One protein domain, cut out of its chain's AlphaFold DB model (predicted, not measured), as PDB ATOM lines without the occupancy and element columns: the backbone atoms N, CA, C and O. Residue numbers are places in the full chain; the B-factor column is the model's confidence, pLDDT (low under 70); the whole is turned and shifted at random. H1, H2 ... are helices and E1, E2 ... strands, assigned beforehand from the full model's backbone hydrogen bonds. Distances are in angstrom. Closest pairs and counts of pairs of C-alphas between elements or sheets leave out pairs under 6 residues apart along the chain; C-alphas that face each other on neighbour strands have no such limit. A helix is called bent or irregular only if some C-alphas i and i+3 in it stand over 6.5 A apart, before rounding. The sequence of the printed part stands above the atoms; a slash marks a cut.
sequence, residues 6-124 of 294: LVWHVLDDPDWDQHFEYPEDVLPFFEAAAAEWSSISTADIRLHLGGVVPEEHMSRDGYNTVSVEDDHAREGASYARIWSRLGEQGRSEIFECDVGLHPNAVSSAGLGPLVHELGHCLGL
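Overview. This is residues 6 to 124 of the 294 residues of an uncharacterized protein of Acidobacteria bacterium (UniProt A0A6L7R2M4). What is the main picture? A strongly twisted sheet of five strands is a wall with two helices packed on one face: H2, the longest, covers the E2 and E1 side, and H4 packs on E5 and E4 and crosses H2 steeply. The short helices H1 and H3 lie near the end of the sheet where E1, E3 and E5 finish, and residues 39 to 44, after H2, stick out. What are the counts and the size? The printed part has 119 residues, with four named helices and five named strands in the order E1 H1 H2 E2 E3 E4 E5 H3 H4; the sheet, E2 E1 E3 E5 E4, is mixed and the class is mixed, helices and strands. The whole is compact, with a radius of gyration of the C-alphas of 14.0 A, yet elongated, with spans of 45 by 29 by 27 A.

Arrangement. How do the sheet's strands pair? E1, residues 6 to 11, is parallel to the edge strand E2, residues 46 to 53, where N 8 and O 48 are 2.8 A apart, and to E3, residues 64 to 68, where N 66 and O 9 are 2.8 A apart. E3 is also parallel to E5, residues 92 to 101, with N 99 and O 65 at 2.8 A; its pairing is staggered, with E1 over residues 64 to 66 and with E5 over residues 66 to 68. E5 and the edge strand E4, residues 79 to 86, are an antiparallel hairpin, with N 81 and O 98 at 2.8 A. Which helices are on the sheet? H2, residues 23 to 38, and H4, residues 112 to 122, are on the same face, which gives two layers, helices on one face of a sheet. H2 lies over E2 and E1 at a height over the sheet of 7.8 A and runs along the strands, at 23 degrees to E1 on the local plane; its closest C-alphas to E2 are those of Ala 34 and Leu 47, 5.5 A apart. H4 comes closest to E5 at the C-alphas of Cys 97 and Cys 121, 5.5 A apart. How do the helices meet? H2 touches H4 with residues 30 to 37 alone, the same way at a steep tilt of 61 degrees, the closest C-alphas being those of Ala 33 and Val 115, 5.1 A apart. H1, residues 14 to 18, only grazes the sheet, as does H3, residues 103 to 108, which is on it only just, with 5 pairs of C-alphas within 10 A. E1, H1, H2 and E2 make a strand-helix-strand unit, two parallel neighbour strands with helices between, and its crossover is right-handed. Do the helix backbones hold their spacing? In H3 and H4 every O i to N i+4 pair is within hydrogen-bond range, against 8 of 12 in H2 and 0 of 1 in H1, where 2 of 2 O i to N i+3 pairs are. H2 is irregular, but only just: C-alphas 25 and 28 are 6.7 A apart.

Along the chain. Where do the strands lie? E1 begins at C-alpha 6, at (-36.317, 53.195, 102.829). E2 is 20.1 A long, E4 22.2 A and E5 24.6 A from first to last C-alpha, and E5 bends by 70 degrees at residue 95. Where do the helices lie? H2 is 23.2 A long from C-alpha 23, at (-25.102, 36.736, 97.933). H4 is 15.5 A long and ends at C-alpha 122, at (-36.552, 57.800, 94.515).

Size, cuts and confidence. How far does it reach? The two C-alphas farthest apart are those of Glu 21 and Gln 89, at 47.1 A. Are there cuts or long links? The printed part has no cut, and no link is long. Where is confidence low? The mean pLDDT of the printed part is 81.8; 17 residues are under 70, among them residues 70 to 76 and 107 to 110.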
ATOM      1  N   LEU A   6     -36.037  54.316 103.728       84.25
ATOM      2  CA  LEU A   6     -36.317  53.195 102.829       84.25
ATOM      3  C   LEU A   6     -35.333  52.068 103.139       84.25
ATOM      4  O   LEU A   6     -34.120  52.289 103.137       84.25
ATOM      5  N   VAL A   7     -35.865  50.886 103.435       88.81
ATOM      6  CA  VAL A   7     -35.072  49.685 103.709       88.81
ATOM      7  C   VAL A   7     -35.115  48.795 102.482       88.81
ATOM      8  O   VAL A   7     -36.193  48.557 101.941       88.81
ATOM      9  N   TRP A   8     -33.941  48.344 102.073       90.38
ATOM     10  CA  TRP A   8     -33.707  47.507 100.911       90.38
ATOM     11  C   TRP A   8     -33.138  46.167 101.328       90.38
ATOM     12  O   TRP A   8     -32.324  46.109 102.246       90.38
ATOM     13  N   HIS A   9     -33.531  45.109 100.642       91.44
ATOM     14  CA  HIS A   9     -33.048  43.757 100.873       91.44
ATOM     15  C   HIS A   9     -32.411  43.213  99.599       91.44
ATOM     16  O   HIS A   9     -32.833  43.559  98.500       91.44
ATOM     17  N   VAL A  10     -31.382  42.383  99.740       88.88
ATOM     18  CA  VAL A  10     -30.839  41.614  98.613       88.88
ATOM     19  C   VAL A  10     -31.561  40.275  98.593       88.88
ATOM     20  O   VAL A  10     -31.661  39.626  99.634       88.88
ATOM     21  N   LEU A  11     -32.101  39.887  97.442       87.94
ATOM     22  CA  LEU A  11     -32.677  38.557  97.278       87.94
ATOM     23  C   LEU A  11     -31.547  37.529  97.207       87.94
ATOM     24  O   LEU A  11     -30.542  37.765  96.533       87.94
ATOM     25  N   ASP A  12     -31.721  36.413  97.913       85.44
ATOM     26  CA  ASP A  12     -30.884  35.212  97.809       85.44
ATOM     27  C   ASP A  12     -31.130  34.518  96.460       85.44
ATOM     28  O   ASP A  12     -31.787  33.483  96.370       85.44
ATOM     29  N   ASP A  13     -30.702  35.191  95.397       80.62
ATOM     30  CA  ASP A  13     -30.911  34.798  94.011       80.62
ATOM     31  C   ASP A  13     -29.738  33.931  93.520       80.62
ATOM     32  O   ASP A  13     -28.587  34.381  93.586       80.62
ATOM     33  N   PRO A  14     -29.982  32.712  93.001       80.38
ATOM     34  CA  PRO A  14     -28.919  31.858  92.475       80.38
ATOM     35  C   PRO A  14     -28.142  32.489  91.308       80.38
ATOM     36  O   PRO A  14     -27.012  32.081  91.041       80.38
ATOM     37  N   ASP A  15     -28.689  33.493  90.619       79.81
ATOM     38  CA  ASP A  15     -27.972  34.191  89.549       79.81
ATOM     39  C   ASP A  15     -26.817  35.061  90.073       79.81
ATOM     40  O   ASP A  15     -25.887  35.378  89.318       79.81
ATOM     41  N   TRP A  16     -26.782  35.376  91.376       79.19
ATOM     42  CA  TRP A  16     -25.610  36.001  91.995       79.19
ATOM     43  C   TRP A  16     -24.366  35.111  91.930       79.19
ATOM     44  O   TRP A  16     -23.268  35.649  91.768       79.19
ATOM     45  N   ASP A  17     -24.518  33.782  91.963       79.62
ATOM     46  CA  ASP A  17     -23.406  32.813  91.963       79.62
ATOM     47  C   ASP A  17     -22.562  32.880  90.675       79.62
ATOM     48  O   ASP A  17     -21.424  32.404  90.617       79.62
ATOM     49  N   GLN A  18     -23.095  33.486  89.610       78.00
ATOM     50  CA  GLN A  18     -22.354  33.720  88.369       78.00
ATOM     51  C   GLN A  18     -21.316  34.851  88.502       78.00
ATOM     52  O   GLN A  18     -20.413  34.979  87.665       78.00
ATOM     53  N   HIS A  19     -21.444  35.689  89.531       76.69
ATOM     54  CA  HIS A  19     -20.679  36.923  89.709       76.69
ATOM     55  C   HIS A  19     -19.998  37.039  91.074       76.69
ATOM     56  O   HIS A  19     -18.959  37.698  91.175       76.69
ATOM     57  N   PHE A  20     -20.551  36.390  92.092       79.25
ATOM     58  CA  PHE A  20     -20.110  36.442  93.477       79.25
ATOM     59  C   PHE A  20     -19.962  35.033  94.051       79.25
ATOM     60  O   PHE A  20     -20.515  34.080  93.512       79.25
ATOM     61  N   GLU A  21     -19.173  34.892  95.119       81.44
ATOM     62  CA  GLU A  21     -19.043  33.601  95.806       81.44
ATOM     63  C   GLU A  21     -20.224  33.380  96.760       81.44
ATOM     64  O   GLU A  21     -20.642  32.239  96.955       81.44
ATOM     65  N   TYR A  22     -20.764  34.472  97.315       80.81
ATOM     66  CA  TYR A  22     -21.945  34.474  98.174       80.81
ATOM     67  C   TYR A  22     -22.848  35.692  97.883       80.81
ATOM     68  O   TYR A  22     -22.329  36.763  97.549       80.81
ATOM     69  N   PRO A  23     -24.180  35.600  98.075       73.44
ATOM     70  CA  PRO A  23     -25.102  36.736  97.933       73.44
ATOM     71  C   PRO A  23     -24.716  37.951  98.793       73.44
ATOM     72  O   PRO A  23     -24.945  39.103  98.419       73.44
ATOM     73  N   GLU A  24     -24.083  37.723  99.946       83.19
ATOM     74  CA  GLU A  24     -23.604  38.781 100.835       83.19
ATOM     75  C   GLU A  24     -22.512  39.661 100.210       83.19
ATOM     76  O   GLU A  24     -22.331  40.808 100.633       83.19
ATOM     77  N   ASP A  25     -21.806  39.180  99.184       83.00
ATOM     78  CA  ASP A  25     -20.772  39.954  98.494       83.00
ATOM     79  C   ASP A  25     -21.360  41.137  97.701       83.00
ATOM     80  O   ASP A  25     -20.636  42.074  97.353       83.00
ATOM     81  N   VAL A  26     -22.679  41.148  97.464       79.56
ATOM     82  CA  VAL A  26     -23.420  42.258  96.841       79.56
ATOM     83  C   VAL A  26     -23.617  43.422  97.812       79.56
ATOM     84  O   VAL A  26     -23.711  44.582  97.398       79.56
ATOM     85  N   LEU A  27     -23.662  43.148  99.118       85.75
ATOM     86  CA  LEU A  27     -24.036  44.131 100.138       85.75
ATOM     87  C   LEU A  27     -23.157  45.395 100.103       85.75
ATOM     88  O   LEU A  27     -23.726  46.490 100.087       85.75
ATOM     89  N   PRO A  28     -21.814  45.317  99.988       85.44
ATOM     90  CA  PRO A  28     -20.972  46.510  99.875       85.44
ATOM     91  C   PRO A  28     -21.262  47.353  98.624       85.44
ATOM     92  O   PRO A  28     -21.120  48.577  98.661       85.44
ATOM     93  N   PHE A  29     -21.683  46.732  97.515       81.56
ATOM     94  CA  PHE A  29     -22.062  47.458  96.300       81.56
ATOM     95  C   PHE A  29     -23.361  48.227  96.509       81.56
ATOM     96  O   PHE A  29     -23.458  49.402  96.145       81.56
ATOM     97  N   PHE A  30     -24.341  47.589  97.153       85.62
ATOM     98  CA  PHE A  30     -25.577  48.258  97.524       85.62
ATOM     99  C   PHE A  30     -25.321  49.424  98.481       85.62
ATOM    100  O   PHE A  30     -25.818  50.525  98.255       85.62
ATOM    101  N   GLU A  31     -24.515  49.216  99.523       88.31
ATOM    102  CA  GLU A  31     -24.169  50.265 100.484       88.31
ATOM    103  C   GLU A  31     -23.509  51.469  99.806       88.31
ATOM    104  O   GLU A  31     -23.867  52.609 100.105       88.31
ATOM    105  N   ALA A  32     -22.603  51.233  98.853       86.56
ATOM    106  CA  ALA A  32     -21.986  52.301  98.077       86.56
ATOM    107  C   ALA A  32     -23.022  53.066  97.232       86.56
ATOM    108  O   ALA A  32     -23.063  54.294  97.280       86.56
ATOM    109  N   ALA A  33     -23.912  52.367  96.521       87.00
ATOM    110  CA  ALA A  33     -24.958  53.006  95.722       87.00
ATOM    111  C   ALA A  33     -25.971  53.790  96.585       87.00
ATOM    112  O   ALA A  33     -26.374  54.906  96.248       87.00
ATOM    113  N   ALA A  34     -26.346  53.237  97.738       89.75
ATOM    114  CA  ALA A  34     -27.214  53.879  98.716       89.75
ATOM    115  C   ALA A  34     -26.570  55.136  99.330       89.75
ATOM    116  O   ALA A  34     -27.264  56.130  99.588       89.75
ATOM    117  N   ALA A  35     -25.253  55.104  99.552       89.94
ATOM    118  CA  ALA A  35     -24.488  56.225 100.081       89.94
ATOM    119  C   ALA A  35     -24.461  57.417  99.116       89.94
ATOM    120  O   ALA A  35     -24.587  58.551  99.574       89.94
ATOM    121  N   GLU A  36     -24.385  57.188  97.803       90.44
ATOM    122  CA  GLU A  36     -24.400  58.257  96.792       90.44
ATOM    123  C   GLU A  36     -25.660  59.118  96.897       90.44
ATOM    124  O   GLU A  36     -25.576  60.335  97.088       90.44
ATOM    125  N   TRP A  37     -26.837  58.488  96.898       92.19
ATOM    126  CA  TRP A  37     -28.110  59.189  97.068       92.19
ATOM    127  C   TRP A  37     -28.268  59.794  98.466       92.19
ATOM    128  O   TRP A  37     -28.720  60.933  98.604       92.19
ATOM    129  N   SER A  38     -27.863  59.070  99.513       92.94
ATOM    130  CA  SER A  38     -27.980  59.542 100.902       92.94
ATOM    131  C   SER A  38     -26.996  60.676 101.240       92.94
ATOM    132  O   SER A  38     -27.198  61.397 102.216       92.94
ATOM    133  N   SER A  39     -25.947  60.882 100.433       92.19
ATOM    134  CA  SER A  39     -24.971  61.971 100.601       92.19
ATOM    135  C   SER A  39     -25.507  63.348 100.179       92.19
ATOM    136  O   SER A  39     -24.916  64.388 100.500       92.19
ATOM    137  N   ILE A  40     -26.638  63.388  99.465       92.81
ATOM    138  CA  ILE A  40     -27.216  64.619  98.930       92.81
ATOM    139  C   ILE A  40     -27.837  65.432 100.068       92.81
ATOM    140  O   ILE A  40     -29.016  65.322 100.378       92.81
ATOM    141  N   SER A  41     -27.052  66.338 100.650       93.38
ATOM    142  CA  SER A  41     -27.487  67.215 101.755       93.38
ATOM    143  C   SER A  41     -28.705  68.109 101.462       93.38
ATOM    144  O   SER A  41     -29.290  68.687 102.381       93.38
ATOM    145  N   THR A  42     -29.074  68.272 100.191       93.06
ATOM    146  CA  THR A  42     -30.246  69.043  99.756       93.06
ATOM    147  C   THR A  42     -31.527  68.213  99.703       93.06
ATOM    148  O   THR A  42     -32.610  68.792  99.589       93.06
ATOM    149  N   ALA A  43     -31.418  66.894  99.865       93.19
ATOM    150  CA  ALA A  43     -32.527  65.962  99.877       93.19
ATOM    151  C   ALA A  43     -32.615  65.196 101.213       93.19
ATOM    152  O   ALA A  43     -31.608  64.890 101.845       93.19
ATOM    153  N   ASP A  44     -33.830  64.893 101.667       92.44
ATOM    154  CA  ASP A  44     -34.091  64.064 102.848       92.44
ATOM    155  C   ASP A  44     -34.214  62.593 102.425       92.44
ATOM    156  O   ASP A  44     -35.311  62.039 102.314       92.44
ATOM    157  N   ILE A  45     -33.069  61.983 102.116       91.25
ATOM    158  CA  ILE A  45     -32.961  60.594 101.660       91.25
ATOM    159  C   ILE A  45     -32.231  59.782 102.724       91.25
ATOM    160  O   ILE A  45     -31.181  60.182 103.224       91.25
ATOM    161  N   ARG A  46     -32.798  58.626 103.070       89.19
ATOM    162  CA  ARG A  46     -32.180  57.647 103.964       89.19
ATOM    163  C   ARG A  46     -32.423  56.262 103.390       89.19
ATOM    164  O   ARG A  46     -33.519  55.723 103.549       89.19
ATOM    165  N   LEU A  47     -31.424  55.721 102.704       90.81
ATOM    166  CA  LEU A  47     -31.443  54.353 102.193       90.81
ATOM    167  C   LEU A  47     -30.665  53.458 103.159       90.81
ATOM    168  O   LEU A  47     -29.562  53.806 103.572       90.81
ATOM    169  N   HIS A  48     -31.259  52.338 103.557       88.75
ATOM    170  CA  HIS A  48     -30.652  51.382 104.475       88.75
ATOM    171  C   HIS A  48     -30.745  49.974 103.913       88.75
ATOM    172  O   HIS A  48     -31.758  49.603 103.331       88.75
ATOM    173  N   LEU A  49     -29.707  49.185 104.155       88.19
ATOM    174  CA  LEU A  49     -29.678  47.774 103.821       88.19
ATOM    175  C   LEU A  49     -30.209  46.949 105.002       88.19
ATOM    176  O   LEU A  49     -29.757  47.100 106.138       88.19
ATOM    177  N   GLY A  50     -31.197  46.105 104.726       88.69
ATOM    178  CA  GLY A  50     -31.829  45.171 105.654       88.69
ATOM    179  C   GLY A  50     -31.220  43.766 105.632       88.69
ATOM    180  O   GLY A  50     -31.653  42.923 106.412       88.69
ATOM    181  N   GLY A  51     -30.219  43.532 104.777       88.44
ATOM    182  CA  GLY A  51     -29.531  42.251 104.610       88.44
ATOM    183  C   GLY A  51     -30.104  41.402 103.477       88.44
ATOM    184  O   GLY A  51     -30.899  41.885 102.668       88.44
ATOM    185  N   VAL A  52     -29.676  40.142 103.436       88.19
ATOM    186  CA  VAL A  52     -30.168  39.138 102.487       88.19
ATOM    187  C   VAL A  52     -31.480  38.546 103.006       88.19
ATOM    188  O   VAL A  52     -31.614  38.291 104.208       88.19
ATOM    189  N   VAL A  53     -32.453  38.349 102.120       87.62
ATOM    190  CA  VAL A  53     -33.724  37.676 102.423       87.62
ATOM    191  C   VAL A  53     -33.923  36.475 101.493       87.62
ATOM    192  O   VAL A  53     -33.408  36.502 100.376       87.62
ATOM    193  N   PRO A  54     -34.641  35.423 101.943       82.62
ATOM    194  CA  PRO A  54     -34.909  34.250 101.112       82.62
ATOM    195  C   PRO A  54     -35.603  34.622  99.801       82.62
ATOM    196  O   PRO A  54     -36.388  35.570  99.782       82.62
ATOM    197  N   GLU A  55     -35.334  33.846  98.752       66.88
ATOM    198  CA  GLU A  55     -35.897  34.009  97.410       66.88
ATOM    199  C   GLU A  55     -37.429  34.182  97.439       66.88
ATOM    200  O   GLU A  55     -38.191  33.249  97.706       66.88
ATOM    201  N   GLU A  56     -37.873  35.394  97.124       63.53
ATOM    202  CA  GLU A  56     -39.200  35.679  96.595       63.53
ATOM    203  C   GLU A  56     -38.986  36.472  95.301       63.53
ATOM    204  O   GLU A  56     -38.102  37.322  95.228       63.53
ATOM    205  N   HIS A  57     -39.751  36.167  94.250       67.69
ATOM    206  CA  HIS A  57     -39.708  36.953  93.014       67.69
ATOM    207  C   HIS A  57     -39.991  38.426  93.324       67.69
ATOM    208  O   HIS A  57     -40.861  38.688  94.149       67.69
ATOM    209  N   MET A  58     -39.373  39.362  92.591       79.00
ATOM    210  CA  MET A  58     -39.713  40.793  92.653       79.00
ATOM    211  C   MET A  58     -41.231  40.995  92.512       79.00
ATOM    212  O   MET A  58     -41.810  40.896  91.414       79.00
ATOM    213  N   SER A  59     -41.900  41.242  93.632       82.19
ATOM    214  CA  SER A  59     -43.350  41.202  93.757       82.19
ATOM    215  C   SER A  59     -43.829  42.345  94.633       82.19
ATOM    216  O   SER A  59     -43.050  43.052  95.243       82.19
ATOM    217  N   ARG A  60     -45.147  42.551  94.665       87.44
ATOM    218  CA  ARG A  60     -45.732  43.544  95.560       87.44
ATOM    219  C   ARG A  60     -45.954  42.925  96.941       87.44
ATOM    220  O   ARG A  60     -47.091  42.554  97.262       87.44
ATOM    221  N   ASP A  61     -44.895  42.794  97.718       86.25
ATOM    222  CA  ASP A  61     -44.851  42.140  99.033       86.25
ATOM    223  C   ASP A  61     -44.577  43.112 100.196       86.25
ATOM    224  O   ASP A  61     -44.765  42.763 101.367       86.25
ATOM    225  N   GLY A  62     -44.262  44.369  99.887       86.56
ATOM    226  CA  GLY A  62     -43.989  45.422 100.858       86.56
ATOM    227  C   GLY A  62     -42.516  45.556 101.240       86.56
ATOM    228  O   GLY A  62     -42.213  46.350 102.140       86.56
ATOM    229  N   TYR A  63     -41.614  44.833 100.578       87.75
ATOM    230  CA  TYR A  63     -40.172  45.019 100.668       87.75
ATOM    231  C   TYR A  63     -39.651  45.764  99.437       87.75
ATOM    232  O   TYR A  63     -40.243  45.738  98.372       87.75
ATOM    233  N   ASN A  64     -38.545  46.492  99.599       91.69
ATOM    234  CA  ASN A  64     -37.779  46.960  98.445       91.69
ATOM    235  C   ASN A  64     -36.642  45.968  98.262       91.69
ATOM    236  O   ASN A  64     -35.894  45.739  99.220       91.69
ATOM    237  N   THR A  65     -36.513  45.378  97.084       91.81
ATOM    238  CA  THR A  65     -35.565  44.285  96.864       91.81
ATOM    239  C   THR A  65     -34.601  44.558  95.716       91.81
ATOM    240  O   THR A  65     -34.884  45.351  94.820       91.81
ATOM    241  N   VAL A  66     -33.424  43.933  95.754       89.88
ATOM    242  CA  VAL A  66     -32.467  43.906  94.640       89.88
ATOM    243  C   VAL A  66     -32.157  42.455  94.285       89.88
ATOM    244  O   VAL A  66     -31.740  41.698  95.163       89.88
ATOM    245  N   SER A  67     -32.308  42.098  93.011       87.44
ATOM    246  CA  SER A  67     -31.946  40.792  92.432       87.44
ATOM    247  C   SER A  67     -31.140  40.943  91.142       87.44
ATOM    248  O   SER A  67     -30.986  42.048  90.600       87.44
ATOM    249  N   VAL A  68     -30.614  39.821  90.648       82.38
ATOM    250  CA  VAL A  68     -30.144  39.684  89.266       82.38
ATOM    251  C   VAL A  68     -31.254  39.019  88.482       82.38
ATOM    252  O   VAL A  68     -31.750  37.985  88.881       82.38
ATOM    253  N   GLU A  69     -31.661  39.611  87.368       75.31
ATOM    254  CA  GLU A  69     -32.812  39.112  86.618       75.31
ATOM    255  C   GLU A  69     -32.405  38.802  85.184       75.31
ATOM    256  O   GLU A  69     -32.196  39.709  84.369       75.31
ATOM    257  N   ASP A  70     -32.327  37.510  84.866       63.59
ATOM    258  CA  ASP A  70     -32.004  37.029  83.521       63.59
ATOM    259  C   ASP A  70     -33.237  37.037  82.589       63.59
ATOM    260  O   ASP A  70     -33.124  37.198  81.375       63.59
ATOM    261  N   ASP A  71     -34.463  36.966  83.120       59.22
ATOM    262  CA  ASP A  71     -35.685  36.858  82.301       59.22
ATOM    263  C   ASP A  71     -36.083  38.167  81.589       59.22
ATOM    264  O   ASP A  71     -36.775  38.157  80.559       59.22
ATOM    265  N   HIS A  72     -35.584  39.312  82.066       53.50
ATOM    266  CA  HIS A  72     -35.692  40.595  81.367       53.50
ATOM    267  C   HIS A  72     -34.633  40.765  80.244       53.50
ATOM    268  O   HIS A  72     -34.604  41.796  79.561       53.50
ATOM    269  N   ALA A  73     -33.849  39.719  79.933       44.50
ATOM    270  CA  ALA A  73     -32.830  39.673  78.871       44.50
ATOM    271  C   ALA A  73     -33.327  39.926  77.433       44.50
ATOM    272  O   ALA A  73     -32.518  39.990  76.507       44.50
ATOM    273  N   ARG A  74     -34.632  40.123  77.187       45.53
ATOM    274  CA  ARG A  74     -35.100  40.556  75.855       45.53
ATOM    275  C   ARG A  74     -34.681  41.986  75.498       45.53
ATOM    276  O   ARG A  74     -34.662  42.302  74.311       45.53
ATOM    277  N   GLU A  75     -34.317  42.812  76.482       52.12
ATOM    278  CA  GLU A  75     -33.934  44.220  76.265       52.12
ATOM    279  C   GLU A  75     -32.514  44.574  76.745       52.12
ATOM    280  O   GLU A  75     -32.021  45.657  76.435       52.12
ATOM    281  N   GLY A  76     -31.816  43.659  77.430       61.91
ATOM    282  CA  GLY A  76     -30.401  43.830  77.789       61.91
ATOM    283  C   GLY A  76     -30.111  44.940  78.811       61.91
ATOM    284  O   GLY A  76     -28.983  45.433  78.855       61.91
ATOM    285  N   ALA A  77     -31.106  45.362  79.599       72.62
ATOM    286  CA  ALA A  77     -31.018  46.496  80.521       72.62
ATOM    287  C   ALA A  77     -31.436  46.118  81.953       72.62
ATOM    288  O   ALA A  77     -32.250  45.219  82.149       72.62
ATOM    289  N   SER A  78     -30.860  46.815  82.942       81.56
ATOM    290  CA  SER A  78     -31.361  46.795  84.328       81.56
ATOM    291  C   SER A  78     -32.665  47.594  84.416       81.56
ATOM    292  O   SER A  78     -32.974  48.356  83.495       81.56
ATOM    293  N   TYR A  79     -33.449  47.389  85.473       84.75
ATOM    294  CA  TYR A  79     -34.735  48.064  85.623       84.75
ATOM    295  C   TYR A  79     -35.152  48.253  87.086       84.75
ATOM    296  O   TYR A  79     -34.806  47.462  87.961       84.75
ATOM    297  N   ALA A  80     -35.984  49.268  87.316       88.75
ATOM    298  CA  ALA A  80     -36.704  49.497  88.561       88.75
ATOM    299  C   ALA A  80     -38.208  49.249  88.368       88.75
ATOM    300  O   ALA A  80     -38.869  49.885  87.537       88.75
ATOM    301  N   ARG A  81     -38.781  48.345  89.161       89.94
ATOM    302  CA  ARG A  81     -40.222  48.092  89.230       89.94
ATOM    303  C   ARG A  81     -40.807  48.884  90.390       89.94
ATOM    304  O   ARG A  81     -40.535  48.595  91.544       89.94
ATOM    305  N   ILE A  82     -41.618  49.891  90.073       89.25
ATOM    306  CA  ILE A  82     -42.155  50.836  91.057       89.25
ATOM    307  C   ILE A  82     -43.638  50.576  91.284       89.25
ATOM    308  O   ILE A  82     -44.435  50.632  90.343       89.25
ATOM    309  N   TRP A  83     -44.032  50.445  92.549       90.12
ATOM    310  CA  TRP A  83     -45.425  50.584  92.941       90.12
ATOM    311  C   TRP A  83     -45.661  51.923  93.620       90.12
ATOM    312  O   TRP A  83     -45.017  52.314  94.598       90.12
ATOM    313  N   SER A  84     -46.636  52.643  93.078       89.69
ATOM    314  CA  SER A  84     -47.014  53.959  93.562       89.69
ATOM    315  C   SER A  84     -48.517  54.078  93.740       89.69
ATOM    316  O   SER A  84     -49.313  53.311  93.191       89.69
ATOM    317  N   ARG A  85     -48.912  55.043  94.561       86.31
ATOM    318  CA  ARG A  85     -50.305  55.431  94.762       86.31
ATOM    319  C   ARG A  85     -50.417  56.942  94.727       86.31
ATOM    320  O   ARG A  85     -49.466  57.653  95.037       86.31
ATOM    321  N   LEU A  86     -51.605  57.438  94.411       84.62
ATOM    322  CA  LEU A  86     -51.889  58.855  94.573       84.62
ATOM    323  C   LEU A  86     -52.018  59.160  96.072       84.62
ATOM    324  O   LEU A  86     -52.930  58.666  96.736       84.62
ATOM    325  N   GLY A  87     -51.076  59.928  96.605       73.56
ATOM    326  CA  GLY A  87     -51.092  60.410  97.977       73.56
ATOM    327  C   GLY A  87     -52.042  61.591  98.175       73.56
ATOM    328  O   GLY A  87     -52.699  62.083  97.248       73.56
ATOM    329  N   GLU A  88     -52.091  62.089  99.410       64.19
ATOM    330  CA  GLU A  88     -52.808  63.323  99.725       64.19
ATOM    331  C   GLU A  88     -52.242  64.484  98.885       64.19
ATOM    332  O   GLU A  88     -51.035  64.586  98.672       64.19
ATOM    333  N   GLN A  89     -53.121  65.365  98.395       69.62
ATOM    334  CA  GLN A  89     -52.787  66.478  97.485       69.62
ATOM    335  C   GLN A  89     -52.434  66.079  96.039       69.62
ATOM    336  O   GLN A  89     -51.925  66.909  95.290       69.62
ATOM    337  N   GLY A  90     -52.719  64.842  95.620       72.75
ATOM    338  CA  GLY A  90     -52.553  64.431  94.220       72.75
ATOM    339  C   GLY A  90     -51.101  64.173  93.808       72.75
ATOM    340  O   GLY A  90     -50.803  64.111  92.619       72.75
ATOM    341  N   ARG A  91     -50.186  64.026  94.772       73.12
ATOM    342  CA  ARG A  91     -48.786  63.664  94.510       73.12
ATOM    343  C   ARG A  91     -48.633  62.150  94.485       73.12
ATOM    344  O   ARG A  91     -49.164  61.479  95.363       73.12
ATOM    345  N   SER A  92     -47.898  61.619  93.512       78.81
ATOM    346  CA  SER A  92     -47.555  60.195  93.500       78.81
ATOM    347  C   SER A  92     -46.611  59.871  94.663       78.81
ATOM    348  O   SER A  92     -45.609  60.557  94.865       78.81
ATOM    349  N   GLU A  93     -46.949  58.850  95.443       84.25
ATOM    350  CA  GLU A  93     -46.136  58.301  96.525       84.25
ATOM    351  C   GLU A  93     -45.681  56.899  96.117       84.25
ATOM    352  O   GLU A  93     -46.510  55.999  95.954       84.25
ATOM    353  N   ILE A  94     -44.368  56.719  95.964       87.44
ATOM    354  CA  ILE A  94     -43.744  55.401  95.830       87.44
ATOM    355  C   ILE A  94     -43.742  54.759  97.212       87.44
ATOM    356  O   ILE A  94     -43.166  55.323  98.147       87.44
ATOM    357  N   PHE A  95     -44.399  53.611  97.341       88.25
ATOM    358  CA  PHE A  95     -44.430  52.860  98.597       88.25
ATOM    359  C   PHE A  95     -43.570  51.595  98.550       88.25
ATOM    360  O   PHE A  95     -43.303  51.031  99.605       88.25
ATOM    361  N   GLU A  96     -43.139  51.182  97.357       90.94
ATOM    362  CA  GLU A  96     -42.364  49.967  97.128       90.94
ATOM    363  C   GLU A  96     -41.632  50.067  95.786       90.94
ATOM    364  O   GLU A  96     -42.184  50.605  94.813       90.94
ATOM    365  N   CYS A  97     -40.391  49.595  95.742       92.00
ATOM    366  CA  CYS A  97     -39.591  49.530  94.533       92.00
ATOM    367  C   CYS A  97     -38.642  48.341  94.578       92.00
ATOM    368  O   CYS A  97     -37.870  48.229  95.525       92.00
ATOM    369  N   ASP A  98     -38.627  47.554  93.514       91.88
ATOM    370  CA  ASP A  98     -37.644  46.494  93.330       91.88
ATOM    371  C   ASP A  98     -36.702  46.840  92.180       91.88
ATOM    372  O   ASP A  98     -37.124  47.414  91.173       91.88
ATOM    373  N   VAL A  99     -35.434  46.463  92.305       90.19
ATOM    374  CA  VAL A  99     -34.403  46.649  91.280       90.19
ATOM    375  C   VAL A  99     -33.943  45.296  90.753       90.19
ATOM    376  O   VAL A  99     -33.384  44.497  91.497       90.19
ATOM    377  N   GLY A 100     -34.122  45.081  89.452       87.94
ATOM    378  CA  GLY A 100     -33.578  43.932  88.738       87.94
ATOM    379  C   GLY A 100     -32.333  44.351  87.971       87.94
ATOM    380  O   GLY A 100     -32.404  45.170  87.046       87.94
ATOM    381  N   LEU A 101     -31.175  43.816  88.352       83.81
ATOM    382  CA  LEU A 101     -29.922  44.066  87.651       83.81
ATOM    383  C   LEU A 101     -29.729  43.054  86.529       83.81
ATOM    384  O   LEU A 101     -29.862  41.850  86.712       83.81
ATOM    385  N   HIS A 102     -29.336  43.548  85.359       79.88
ATOM    386  CA  HIS A 102     -28.932  42.669  84.268       79.88
ATOM    387  C   HIS A 102     -27.556  42.038  84.590       79.88
ATOM    388  O   HIS A 102     -26.650  42.778  84.983       79.88
ATOM    389  N   PRO A 103     -27.298  40.744  84.323       75.50
ATOM    390  CA  PRO A 103     -26.009  40.097  84.649       75.50
ATOM    391  C   PRO A 103     -24.766  40.823  84.088       75.50
ATOM    392  O   PRO A 103     -23.754  41.056  84.754       75.50
ATOM    393  N   ASN A 104     -24.852  41.303  82.842       71.69
ATOM    394  CA  ASN A 104     -23.792  42.132  82.242       71.69
ATOM    395  C   ASN A 104     -23.521  43.452  82.996       71.69
ATOM    396  O   ASN A 104     -22.396  43.953  82.951       71.69
ATOM    397  N   ALA A 105     -24.516  44.038  83.671       69.69
ATOM    398  CA  ALA A 105     -24.337  45.250  84.471       69.69
ATOM    399  C   ALA A 105     -23.469  44.971  85.705       69.69
ATOM    400  O   ALA A 105     -22.566  45.753  86.005       69.69
ATOM    401  N   VAL A 106     -23.684  43.816  86.343       70.19
ATOM    402  CA  VAL A 106     -22.928  43.351  87.515       70.19
ATOM    403  C   VAL A 106     -21.452  43.129  87.166       70.19
ATOM    404  O   VAL A 106     -20.560  43.554  87.896       70.19
ATOM    405  N   SER A 107     -21.179  42.536  86.001       61.81
ATOM    406  CA  SER A 107     -19.823  42.140  85.591       61.81
ATOM    407  C   SER A 107     -19.000  43.217  84.867       61.81
ATOM    408  O   SER A 107     -17.770  43.146  84.880       61.81
ATOM    409  N   SER A 108     -19.630  44.206  84.215       52.69
ATOM    410  CA  SER A 108     -18.924  45.126  83.297       52.69
ATOM    411  C   SER A 108     -19.108  46.627  83.556       52.69
ATOM    412  O   SER A 108     -18.297  47.417  83.063       52.69
ATOM    413  N   ALA A 109     -20.123  47.040  84.328       53.09
ATOM    414  CA  ALA A 109     -20.525  48.449  84.437       53.09
ATOM    415  C   ALA A 109     -20.244  49.115  85.802       53.09
ATOM    416  O   ALA A 109     -20.343  50.338  85.916       53.09
ATOM    417  N   GLY A 110     -19.849  48.353  86.828       63.69
ATOM    418  CA  GLY A 110     -19.661  48.878  88.188       63.69
ATOM    419  C   GLY A 110     -20.979  49.340  88.833       63.69
ATOM    420  O   GLY A 110     -22.053  48.919  88.427       63.69
ATOM    421  N   LEU A 111     -20.908  50.237  89.824       70.81
ATOM    422  CA  LEU A 111     -22.065  50.743  90.593       70.81
ATOM    423  C   LEU A 111     -23.117  51.521  89.766       70.81
ATOM    424  O   LEU A 111     -24.180  51.843  90.288       70.81
ATOM    425  N   GLY A 112     -22.820  51.849  88.501       78.56
ATOM    426  CA  GLY A 112     -23.607  52.735  87.626       78.56
ATOM    427  C   GLY A 112     -25.088  52.371  87.538       78.56
ATOM    428  O   GLY A 112     -25.931  53.169  87.951       78.56
ATOM    429  N   PRO A 113     -25.408  51.169  87.031       81.19
ATOM    430  CA  PRO A 113     -26.788  50.732  86.853       81.19
ATOM    431  C   PRO A 113     -27.566  50.668  88.166       81.19
ATOM    432  O   PRO A 113     -28.680  51.167  88.228       81.19
ATOM    433  N   LEU A 114     -26.967  50.171  89.252       84.81
ATOM    434  CA  LEU A 114     -27.646  50.133  90.550       84.81
ATOM    435  C   LEU A 114     -27.972  51.540  91.073       84.81
ATOM    436  O   LEU A 114     -29.081  51.779  91.541       84.81
ATOM    437  N   VAL A 115     -27.042  52.495  90.965       88.44
ATOM    438  CA  VAL A 115     -27.318  53.896  91.328       88.44
ATOM    439  C   VAL A 115     -28.434  54.480  90.460       88.44
ATOM    440  O   VAL A 115     -29.301  55.171  90.994       88.44
ATOM    441  N   HIS A 116     -28.444  54.188  89.158       87.50
ATOM    442  CA  HIS A 116     -29.485  54.627  88.225       87.50
ATOM    443  C   HIS A 116     -30.866  54.069  88.591       87.50
ATOM    444  O   HIS A 116     -31.811  54.840  88.763       87.50
ATOM    445  N   GLU A 117     -30.979  52.758  88.797       87.88
ATOM    446  CA  GLU A 117     -32.255  52.128  89.151       87.88
ATOM    447  C   GLU A 117     -32.754  52.582  90.534       87.88
ATOM    448  O   GLU A 117     -33.939  52.870  90.712       87.88
ATOM    449  N   LEU A 118     -31.854  52.787  91.505       90.69
ATOM    450  CA  LEU A 118     -32.218  53.413  92.781       90.69
ATOM    451  C   LEU A 118     -32.746  54.846  92.601       90.69
ATOM    452  O   LEU A 118     -33.632  55.272  93.345       90.69
ATOM    453  N   GLY A 119     -32.255  55.584  91.603       91.56
ATOM    454  CA  GLY A 119     -32.783  56.896  91.237       91.56
ATOM    455  C   GLY A 119     -34.255  56.835  90.817       91.56
ATOM    456  O   GLY A 119     -35.068  57.634  91.296       91.56
ATOM    457  N   HIS A 120     -34.634  55.836  90.014       90.50
ATOM    458  CA  HIS A 120     -36.036  55.575  89.673       90.50
ATOM    459  C   HIS A 120     -36.889  55.304  90.918       90.50
ATOM    460  O   HIS A 120     -37.958  55.898  91.079       90.50
ATOM    461  N   CYS A 121     -36.385  54.519  91.868       91.00
ATOM    462  CA  CYS A 121     -37.075  54.251  93.132       91.00
ATOM    463  C   CYS A 121     -37.231  55.480  94.043       91.00
ATOM    464  O   CYS A 121     -38.119  55.540  94.900       91.00
ATOM    465  N   LEU A 122     -36.397  56.504  93.854       90.94
ATOM    466  CA  LEU A 122     -36.552  57.800  94.515       90.94
ATOM    467  C   LEU A 122     -37.583  58.706  93.823       90.94
ATOM    468  O   LEU A 122     -37.986  59.706  94.426       90.94
ATOM    469  N   GLY A 123     -38.051  58.320  92.633       88.88
ATOM    470  CA  GLY A 123     -39.048  59.008  91.815       88.88
ATOM    471  C   GLY A 123     -38.466  59.787  90.639       88.88
ATOM    472  O   GLY A 123     -39.201  60.536  89.995       88.88
ATOM    473  N   LEU A 124     -37.167  59.647  90.363       88.50
ATOM    474  CA  LEU A 124     -36.548  60.283  89.206       88.50
ATOM    475  C   LEU A 124     -36.961  59.581  87.910       88.50
ATOM    476  O   LEU A 124     -37.143  58.364  87.851       88.50
TER     477      LEU A 124